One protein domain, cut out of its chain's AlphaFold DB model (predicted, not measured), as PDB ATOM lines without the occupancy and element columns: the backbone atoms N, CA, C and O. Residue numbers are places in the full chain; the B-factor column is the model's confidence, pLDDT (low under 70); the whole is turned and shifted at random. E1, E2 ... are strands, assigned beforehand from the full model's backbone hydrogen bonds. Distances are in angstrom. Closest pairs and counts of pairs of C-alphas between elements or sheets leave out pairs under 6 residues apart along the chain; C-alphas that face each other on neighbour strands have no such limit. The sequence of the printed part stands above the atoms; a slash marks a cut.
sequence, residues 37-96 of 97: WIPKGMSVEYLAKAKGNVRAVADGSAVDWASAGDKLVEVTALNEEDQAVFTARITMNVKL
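AT A GLANCE: This is residues 37 to 96 of the 97 residues of the protein "Acyl-CoA thioesterase" of Enterobacter cloacae (UniProt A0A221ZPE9). One narrow, twisted sheet of four antiparallel strands makes a rod, with the strands running roughly along its length and the E1 to E2 link crossing one end. E2 is short and lies beside residues 74 to 79 of E3. The printed part has 60 residues, with no named helix and four named strands, E1 to E4, in the sheet order E1, E4, E3, E2; the class is all strand. It is loose, with a radius of gyration of the C-alphas of 13.2 A and spans of 40 by 19 by 13 A.

IN THESE COORDINATES: E1, residues 37 to 46, starts at C-alpha 37 (-40.205, -33.680, -36.771), bends by 57 degrees at residue 40 and is 26.1 A long. E2, residues 54 to 59, measures 16.0 A. E3, residues 69 to 79, measures 32.5 A. E4, residues 84 to 95, measures 31.7 A and ends at C-alpha 95 (-40.772, -38.885, -39.743).

HOW THE PARTS SIT: E1, an edge strand, is antiparallel to E4 at 164 degrees; N 43 and O 89 are 2.9 A apart, within hydrogen-bond range. E4 and E3, a hairpin, are antiparallel at 159 degrees, with N 73 and O 90 at 2.9 A. E3 and E2, also a hairpin, are antiparallel at 152 degrees, with N 57 and O 76 at 2.8 A. E2, E3 and E4 form a meander, each strand the antiparallel neighbour of the one before. With E1, the antiparallel neighbour of E4, they form a Greek key. E1 and E2 are apart.

THE WHOLE: The C-alphas farthest apart, those of Lys 51 and Leu 96, are 40.4 A apart. The printed part has no cut. The E3 to E4 link is tight, the other two are short, and no link is long. The mean pLDDT of the printed part is 80.5, with residue 50 under 70.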
ATOM      1  N   TRP A  37     -41.578 -34.106 -36.557       72.50
ATOM      2  CA  TRP A  37     -40.205 -33.680 -36.771       72.50
ATOM      3  C   TRP A  37     -39.491 -33.371 -35.459       72.50
ATOM      4  O   TRP A  37     -40.099 -32.907 -34.488       72.50
ATOM      5  N   ILE A  38     -38.185 -33.634 -35.433       77.94
ATOM      6  CA  ILE A  38     -37.309 -33.344 -34.295       77.94
ATOM      7  C   ILE A  38     -36.007 -32.724 -34.817       77.94
ATOM      8  O   ILE A  38     -35.342 -33.328 -35.659       77.94
ATOM      9  N   PRO A  39     -35.606 -31.540 -34.329       78.00
ATOM     10  CA  PRO A  39     -34.310 -30.968 -34.658       78.00
ATOM     11  C   PRO A  39     -33.203 -31.796 -33.998       78.00
ATOM     12  O   PRO A  39     -33.213 -31.996 -32.784       78.00
ATOM     13  N   LYS A  40     -32.265 -32.292 -34.809       83.69
ATOM     14  CA  LYS A  40     -31.118 -33.101 -34.369       83.69
ATOM     15  C   LYS A  40     -29.887 -32.255 -34.068       83.69
ATOM     16  O   LYS A  40     -29.088 -32.637 -33.221       83.69
ATOM     17  N   GLY A  41     -29.724 -31.132 -34.758       81.44
ATOM     18  CA  GLY A  41     -28.556 -30.275 -34.605       81.44
ATOM     19  C   GLY A  41     -28.753 -28.920 -35.262       81.44
ATOM     20  O   GLY A  41     -29.606 -28.758 -36.132       81.44
ATOM     21  N   MET A  42     -27.968 -27.946 -34.817       85.00
ATOM     22  CA  MET A  42     -27.938 -26.602 -35.378       85.00
ATOM     23  C   MET A  42     -26.500 -26.091 -35.362       85.00
ATOM     24  O   MET A  42     -25.856 -26.090 -34.314       85.00
ATOM     25  N   SER A  43     -26.025 -25.638 -36.516       84.69
ATOM     26  CA  SER A  43     -24.745 -24.950 -36.679       84.69
ATOM     27  C   SER A  43     -25.027 -23.494 -37.004       84.69
ATOM     28  O   SER A  43     -25.841 -23.217 -37.878       84.69
ATOM     29  N   VAL A  44     -24.384 -22.567 -36.299       84.31
ATOM     30  CA  VAL A  44     -24.566 -21.123 -36.502       84.31
ATOM     31  C   VAL A  44     -23.207 -20.490 -36.738       84.31
ATOM     32  O   VAL A  44     -22.280 -20.705 -35.959       84.31
ATOM     33  N   GLU A  45     -23.109 -19.694 -37.792       85.12
ATOM     34  CA  GLU A  45     -21.933 -18.912 -38.147       85.12
ATOM     35  C   GLU A  45     -22.271 -17.428 -37.985       85.12
ATOM     36  O   GLU A  45     -23.169 -16.894 -38.638       85.12
ATOM     37  N   TYR A  46     -21.560 -16.753 -37.083       84.12
ATOM     38  CA  TYR A  46     -21.698 -15.314 -36.872       84.12
ATOM     39  C   TYR A  46     -20.731 -14.587 -37.805       84.12
ATOM     40  O   TYR A  46     -19.520 -14.654 -37.610       84.12
ATOM     41  N   LEU A  47     -21.270 -13.906 -38.814       84.44
ATOM     42  CA  LEU A  47     -20.484 -13.237 -39.853       84.44
ATOM     43  C   LEU A  47     -20.185 -11.783 -39.485       84.44
ATOM     44  O   LEU A  47     -19.079 -11.294 -39.701       84.44
ATOM     45  N   ALA A  48     -21.161 -11.091 -38.895       79.25
ATOM     46  CA  ALA A  48     -21.036  -9.692 -38.519       79.25
ATOM     47  C   ALA A  48     -21.866  -9.362 -37.274       79.25
ATOM     48  O   ALA A  48     -22.822 -10.052 -36.911       79.25
ATOM     49  N   LYS A  49     -21.516  -8.257 -36.607       76.06
ATOM     50  CA  LYS A  49     -22.305  -7.756 -35.481       76.06
ATOM     51  C   LYS A  49     -23.616  -7.177 -36.009       76.06
ATOM     52  O   LYS A  49     -23.613  -6.148 -36.679       76.06
ATOM     53  N   ALA A  50     -24.727  -7.807 -35.648       69.31
ATOM     54  CA  ALA A  50     -26.053  -7.259 -35.881       69.31
ATOM     55  C   ALA A  50     -26.214  -5.923 -35.141       69.31
ATOM     56  O   ALA A  50     -26.139  -5.870 -33.911       69.31
ATOM     57  N   LYS A  51     -26.422  -4.840 -35.892       71.88
ATOM     58  CA  LYS A  51     -26.821  -3.534 -35.362       71.88
ATOM     59  C   LYS A  51     -28.258  -3.271 -35.801       71.88
ATOM     60  O   LYS A  51     -28.537  -3.319 -36.992       71.88
ATOM     61  N   GLY A  52     -29.145  -2.992 -34.848       74.88
ATOM     62  CA  GLY A  52     -30.551  -2.703 -35.143       74.88
ATOM     63  C   GLY A  52     -31.392  -3.953 -35.404       74.88
ATOM     64  O   GLY A  52     -31.155  -5.004 -34.800       74.88
ATOM     65  N   ASN A  53     -32.409  -3.818 -36.258       75.00
ATOM     66  CA  ASN A  53     -33.314  -4.916 -36.576       75.00
ATOM     67  C   ASN A  53     -32.649  -5.916 -37.524       75.00
ATOM     68  O   ASN A  53     -31.901  -5.552 -38.430       75.00
ATOM     69  N   VAL A  54     -32.963  -7.193 -37.326       76.38
ATOM     70  CA  VAL A  54     -32.479  -8.282 -38.172       76.38
ATOM     71  C   VAL A  54     -33.678  -9.037 -38.713       76.38
ATOM     72  O   VAL A  54     -34.561  -9.449 -37.958       76.38
ATOM     73  N   ARG A  55     -33.704  -9.233 -40.027       77.56
ATOM     74  CA  ARG A  55     -34.678 -10.070 -40.713       77.56
ATOM     75  C   ARG A  55     -34.043 -11.412 -41.013       77.56
ATOM     76  O   ARG A  55     -33.037 -11.489 -41.703       77.56
ATOM     77  N   ALA A  56     -34.674 -12.481 -40.564       76.44
ATOM     78  CA  ALA A  56     -34.260 -13.814 -40.944       76.44
ATOM     79  C   ALA A  56     -35.139 -14.407 -42.029       76.44
ATOM     80  O   ALA A  56     -36.365 -14.287 -41.995       76.44
ATOM     81  N   VAL A  57     -34.483 -15.084 -42.957       80.38
ATOM     82  CA  VAL A  57     -35.096 -15.808 -44.055       80.38
ATOM     83  C   VAL A  57     -34.592 -17.237 -43.972       80.38
ATOM     84  O   VAL A  57     -33.395 -17.494 -44.069       80.38
ATOM     85  N   ALA A  58     -35.515 -18.157 -43.733       78.94
ATOM     86  CA  ALA A  58     -35.245 -19.579 -43.802       78.94
ATOM     87  C   ALA A  58     -35.692 -20.088 -45.163       78.94
ATOM     88  O   ALA A  58     -36.855 -19.916 -45.537       78.94
ATOM     89  N   ASP A  59     -34.757 -20.689 -45.884       76.25
ATOM     90  CA  ASP A  59     -35.017 -21.263 -47.189       76.25
ATOM     91  C   ASP A  59     -35.224 -22.773 -47.039       76.25
ATOM     92  O   ASP A  59     -34.300 -23.540 -46.768       76.25
ATOM     93  N   GLY A  60     -36.486 -23.183 -47.153       72.88
ATOM     94  CA  GLY A  60     -36.900 -24.582 -47.173       72.88
ATOM     95  C   GLY A  60     -37.226 -25.094 -48.576       72.88
ATOM     96  O   GLY A  60     -37.758 -26.194 -48.682       72.88
ATOM     97  N   SER A  61     -36.971 -24.314 -49.636       74.06
ATOM     98  CA  SER A  61     -37.356 -24.666 -51.013       74.06
ATOM     99  C   SER A  61     -36.531 -25.821 -51.583       74.06
ATOM    100  O   SER A  61     -37.051 -26.649 -52.324       74.06
ATOM    101  N   ALA A  62     -35.263 -25.922 -51.178       73.06
ATOM    102  CA  ALA A  62     -34.378 -27.030 -51.530       73.06
ATOM    103  C   ALA A  62     -34.634 -28.298 -50.693       73.06
ATOM    104  O   ALA A  62     -34.022 -29.340 -50.934       73.06
ATOM    105  N   VAL A  63     -35.513 -28.222 -49.690       75.88
ATOM    106  CA  VAL A  63     -35.797 -29.330 -48.780       75.88
ATOM    107  C   VAL A  63     -36.986 -30.120 -49.298       75.88
ATOM    108  O   VAL A  63     -38.102 -29.620 -49.383       75.88
ATOM    109  N   ASP A  64     -36.758 -31.395 -49.594       77.56
ATOM    110  CA  ASP A  64     -37.843 -32.320 -49.902       77.56
ATOM    111  C   ASP A  64     -38.613 -32.675 -48.620       77.56
ATOM    112  O   ASP A  64     -38.191 -33.536 -47.847       77.56
ATOM    113  N   TRP A  65     -39.738 -32.012 -48.368       74.75
ATOM    114  CA  TRP A  65     -40.591 -32.275 -47.202       74.75
ATOM    115  C   TRP A  65     -41.447 -33.542 -47.337       74.75
ATOM    116  O   TRP A  65     -42.034 -33.985 -46.347       74.75
ATOM    117  N   ALA A  66     -41.518 -34.138 -48.532       74.06
ATOM    118  CA  ALA A  66     -42.328 -35.322 -48.800       74.06
ATOM    119  C   ALA A  66     -41.619 -36.634 -48.428       74.06
ATOM    120  O   ALA A  66     -42.265 -37.678 -48.380       74.06
ATOM    121  N   SER A  67     -40.316 -36.597 -48.131       78.25
ATOM    122  CA  SER A  67     -39.551 -37.776 -47.714       78.25
ATOM    123  C   SER A  67     -39.206 -37.749 -46.222       78.25
ATOM    124  O   SER A  67     -38.881 -36.710 -45.644       78.25
ATOM    125  N   ALA A  68     -39.206 -38.928 -45.595       81.31
ATOM    126  CA  ALA A  68     -38.641 -39.100 -44.261       81.31
ATOM    127  C   ALA A  68     -37.107 -38.968 -44.296       81.31
ATOM    128  O   ALA A  68     -36.473 -39.226 -45.323       81.31
ATOM    129  N   GLY A  69     -36.513 -38.602 -43.160       84.31
ATOM    130  CA  GLY A  69     -35.064 -38.532 -42.977       84.31
ATOM    131  C   GLY A  69     -34.574 -37.187 -42.450       84.31
ATOM    132  O   GLY A  69     -35.353 -36.352 -41.995       84.31
ATOM    133  N   ASP A  70     -33.257 -37.003 -42.488       85.56
ATOM    134  CA  ASP A  70     -32.615 -35.760 -42.070       85.56
ATOM    135  C   ASP A  70     -32.747 -34.705 -43.178       85.56
ATOM    136  O   ASP A  70     -32.404 -34.934 -44.336       85.56
ATOM    137  N   LYS A  71     -33.270 -33.544 -42.801       84.50
ATOM    138  CA  LYS A  71     -33.547 -32.383 -43.639       84.50
ATOM    139  C   LYS A  71     -32.709 -31.223 -43.148       84.50
ATOM    140  O   LYS A  71     -32.753 -30.888 -41.967       84.50
ATOM    141  N   LEU A  72     -31.927 -30.638 -44.042       85.25
ATOM    142  CA  LEU A  72     -31.095 -29.487 -43.732       85.25
ATOM    143  C   LEU A  72     -31.828 -28.229 -44.181       85.25
ATOM    144  O   LEU A  72     -32.046 -28.051 -45.373       85.25
ATOM    145  N   VAL A  73     -32.203 -27.374 -43.237       83.75
ATOM    146  CA  VAL A  73     -32.786 -26.063 -43.532       83.75
ATOM    147  C   VAL A  73     -31.710 -25.016 -43.324       83.75
ATOM    148  O   VAL A  73     -31.140 -24.909 -42.231       83.75
ATOM    149  N   GLU A  74     -31.436 -24.247 -44.369       85.38
ATOM    150  CA  GLU A  74     -30.531 -23.111 -44.289       85.38
ATOM    151  C   GLU A  74     -31.302 -21.847 -43.945       85.38
ATOM    152  O   GLU A  74     -32.435 -21.615 -44.374       85.38
ATOM    153  N   VAL A  75     -30.677 -21.025 -43.119       83.38
ATOM    154  CA  VAL A  75     -31.283 -19.812 -42.621       83.38
ATOM    155  C   VAL A  75     -30.262 -18.697 -42.646       83.38
ATOM    156  O   VAL A  75     -29.182 -18.814 -42.076       83.38
ATOM    157  N   THR A  76     -30.628 -17.596 -43.281       85.12
ATOM    158  CA  THR A  76     -29.789 -16.406 -43.370       85.12
ATOM    159  C   THR A  76     -30.477 -15.260 -42.660       85.12
ATOM    160  O   THR A  76     -31.666 -15.006 -42.859       85.12
ATOM    161  N   ALA A  77     -29.731 -14.566 -41.816       82.50
ATOM    162  CA  ALA A  77     -30.191 -13.378 -41.135       82.50
ATOM    163  C   ALA A  77     -29.514 -12.149 -41.726       82.50
ATOM    164  O   ALA A  77     -28.289 -12.052 -41.737       82.50
ATOM    165  N   LEU A  78     -30.335 -11.229 -42.209       81.94
ATOM    166  CA  LEU A  78     -29.968 -10.009 -42.904       81.94
ATOM    167  C   LEU A  78     -30.263  -8.804 -42.002       81.94
ATOM    168  O   LEU A  78     -31.273  -8.793 -41.293       81.94
ATOM    169  N   ASN A  79     -29.392  -7.801 -42.000       82.44
ATOM    170  CA  ASN A  79     -29.683  -6.510 -41.369       82.44
ATOM    171  C   ASN A  79     -30.563  -5.630 -42.283       82.44
ATOM    172  O   ASN A  79     -31.003  -6.054 -43.348       82.44
ATOM    173  N   GLU A  80     -30.823  -4.391 -41.863       81.81
ATOM    174  CA  GLU A  80     -31.589  -3.400 -42.641       81.81
ATOM    175  C   GLU A  80     -30.908  -2.986 -43.961       81.81
ATOM    176  O   GLU A  80     -31.560  -2.414 -44.828       81.81
ATOM    177  N   GLU A  81     -29.621  -3.298 -44.126       83.31
ATOM    178  CA  GLU A  81     -28.824  -3.050 -45.333       83.31
ATOM    179  C   GLU A  81     -28.700  -4.310 -46.217       83.31
ATOM    180  O   GLU A  81     -27.828  -4.374 -47.082       83.31
ATOM    181  N   ASP A  82     -29.528  -5.336 -45.976       80.62
ATOM    182  CA  ASP A  82     -29.490  -6.641 -46.656       80.62
ATOM    183  C   ASP A  82     -28.133  -7.373 -46.557       80.62
ATOM    184  O   ASP A  82     -27.790  -8.229 -47.375       80.62
ATOM    185  N   GLN A  83     -27.347  -7.093 -45.515       83.31
ATOM    186  CA  GLN A  83     -26.088  -7.783 -45.238       83.31
ATOM    187  C   GLN A  83     -26.303  -8.956 -44.287       83.31
ATOM    188  O   GLN A  83     -26.919  -8.815 -43.226       83.31
ATOM    189  N   ALA A  84     -25.726 -10.109 -44.630       84.44
ATOM    190  CA  ALA A  84     -25.770 -11.297 -43.789       84.44
ATOM    191  C   ALA A  84     -24.975 -11.089 -42.490       84.44
ATOM    192  O   ALA A  84     -23.748 -10.998 -42.492       84.44
ATOM    193  N   VAL A  85     -25.686 -11.038 -41.364       85.06
ATOM    194  CA  VAL A  85     -25.098 -10.904 -40.023       85.06
ATOM    195  C   VAL A  85     -24.808 -12.262 -39.395       85.06
ATOM    196  O   VAL A  85     -23.804 -12.424 -38.700       85.06
ATOM    197  N   PHE A  86     -25.647 -13.260 -39.666       83.25
ATOM    198  CA  PHE A  86     -25.374 -14.648 -39.315       83.25
ATOM    199  C   PHE A  86     -26.065 -15.601 -40.286       83.25
ATOM    200  O   PHE A  86     -27.104 -15.280 -40.870       83.25
ATOM    201  N   THR A  87     -25.502 -16.792 -40.418       86.00
ATOM    202  CA  THR A  87     -26.122 -17.918 -41.111       86.00
ATOM    203  C   THR A  87     -26.280 -19.072 -40.133       86.00
ATOM    204  O   THR A  87     -25.508 -19.237 -39.188       86.00
ATOM    205  N   ALA A  88     -27.331 -19.858 -40.309       85.00
ATOM    206  CA  ALA A  88     -27.592 -21.038 -39.512       85.00
ATOM    207  C   ALA A  88     -28.011 -22.191 -40.417       85.00
ATOM    208  O   ALA A  88     -28.758 -22.016 -41.375       85.00
ATOM    209  N   ARG A  89     -27.542 -23.387 -40.083       86.06
ATOM    210  CA  ARG A  89     -27.948 -24.642 -40.707       86.06
ATOM    211  C   ARG A  89     -28.585 -25.507 -39.640       86.06
ATOM    212  O   ARG A  89     -27.950 -25.815 -38.632       86.06
ATOM    213  N   ILE A  90     -29.847 -25.860 -39.836       85.38
ATOM    214  CA  ILE A  90     -30.627 -26.641 -38.879       85.38
ATOM    215  C   ILE A  90     -30.903 -28.004 -39.499       85.38
ATOM    216  O   ILE A  90     -31.562 -28.099 -40.531       85.38
ATOM    217  N   THR A  91     -30.429 -29.066 -38.853       84.69
ATOM    218  CA  THR A  91     -30.727 -30.443 -39.255       84.69
ATOM    219  C   THR A  91     -31.961 -30.925 -38.507       84.69
ATOM    220  O   THR A  91     -31.967 -31.022 -37.276       84.69
ATOM    221  N   MET A  92     -33.007 -31.261 -39.245       83.69
ATOM    222  CA  MET A  92     -34.305 -31.699 -38.747       83.69
ATOM    223  C   MET A  92     -34.570 -33.122 -39.221       83.69
ATOM    224  O   MET A  92     -34.541 -33.386 -40.410       83.69
ATOM    225  N   ASN A  93     -34.851 -34.055 -38.318       82.50
ATOM    226  CA  ASN A  93     -35.316 -35.379 -38.713       82.50
ATOM    227  C   ASN A  93     -36.831 -35.352 -38.879       82.50
ATOM    228  O   ASN A  93     -37.545 -35.098 -37.906       82.50
ATOM    229  N   VAL A  94     -37.304 -35.611 -40.093       83.56
ATOM    230  CA  VAL A  94     -38.721 -35.738 -40.427       83.56
ATOM    231  C   VAL A  94     -39.084 -37.217 -40.451       83.56
ATOM    232  O   VAL A  94     -38.440 -38.027 -41.119       83.56
ATOM    233  N   LYS A  95     -40.133 -37.573 -39.714       77.94
ATOM    234  CA  LYS A  95     -40.772 -38.885 -39.743       77.94
ATOM    235  C   LYS A  95     -42.164 -38.730 -40.331       77.94
ATOM    236  O   LYS A  95     -42.986 -37.990 -39.792       77.94
ATOM    237  N   LEU A  96     -42.404 -39.436 -41.427       75.19
ATOM    238  CA  LEU A  96     -43.738 -39.590 -41.996       75.19
ATOM    239  C   LEU A  96     -44.537 -40.577 -41.128       75.19
ATOM    240  O   LEU A  96     -43.933 -41.419 -40.456       75.19
TER     241      LEU A  96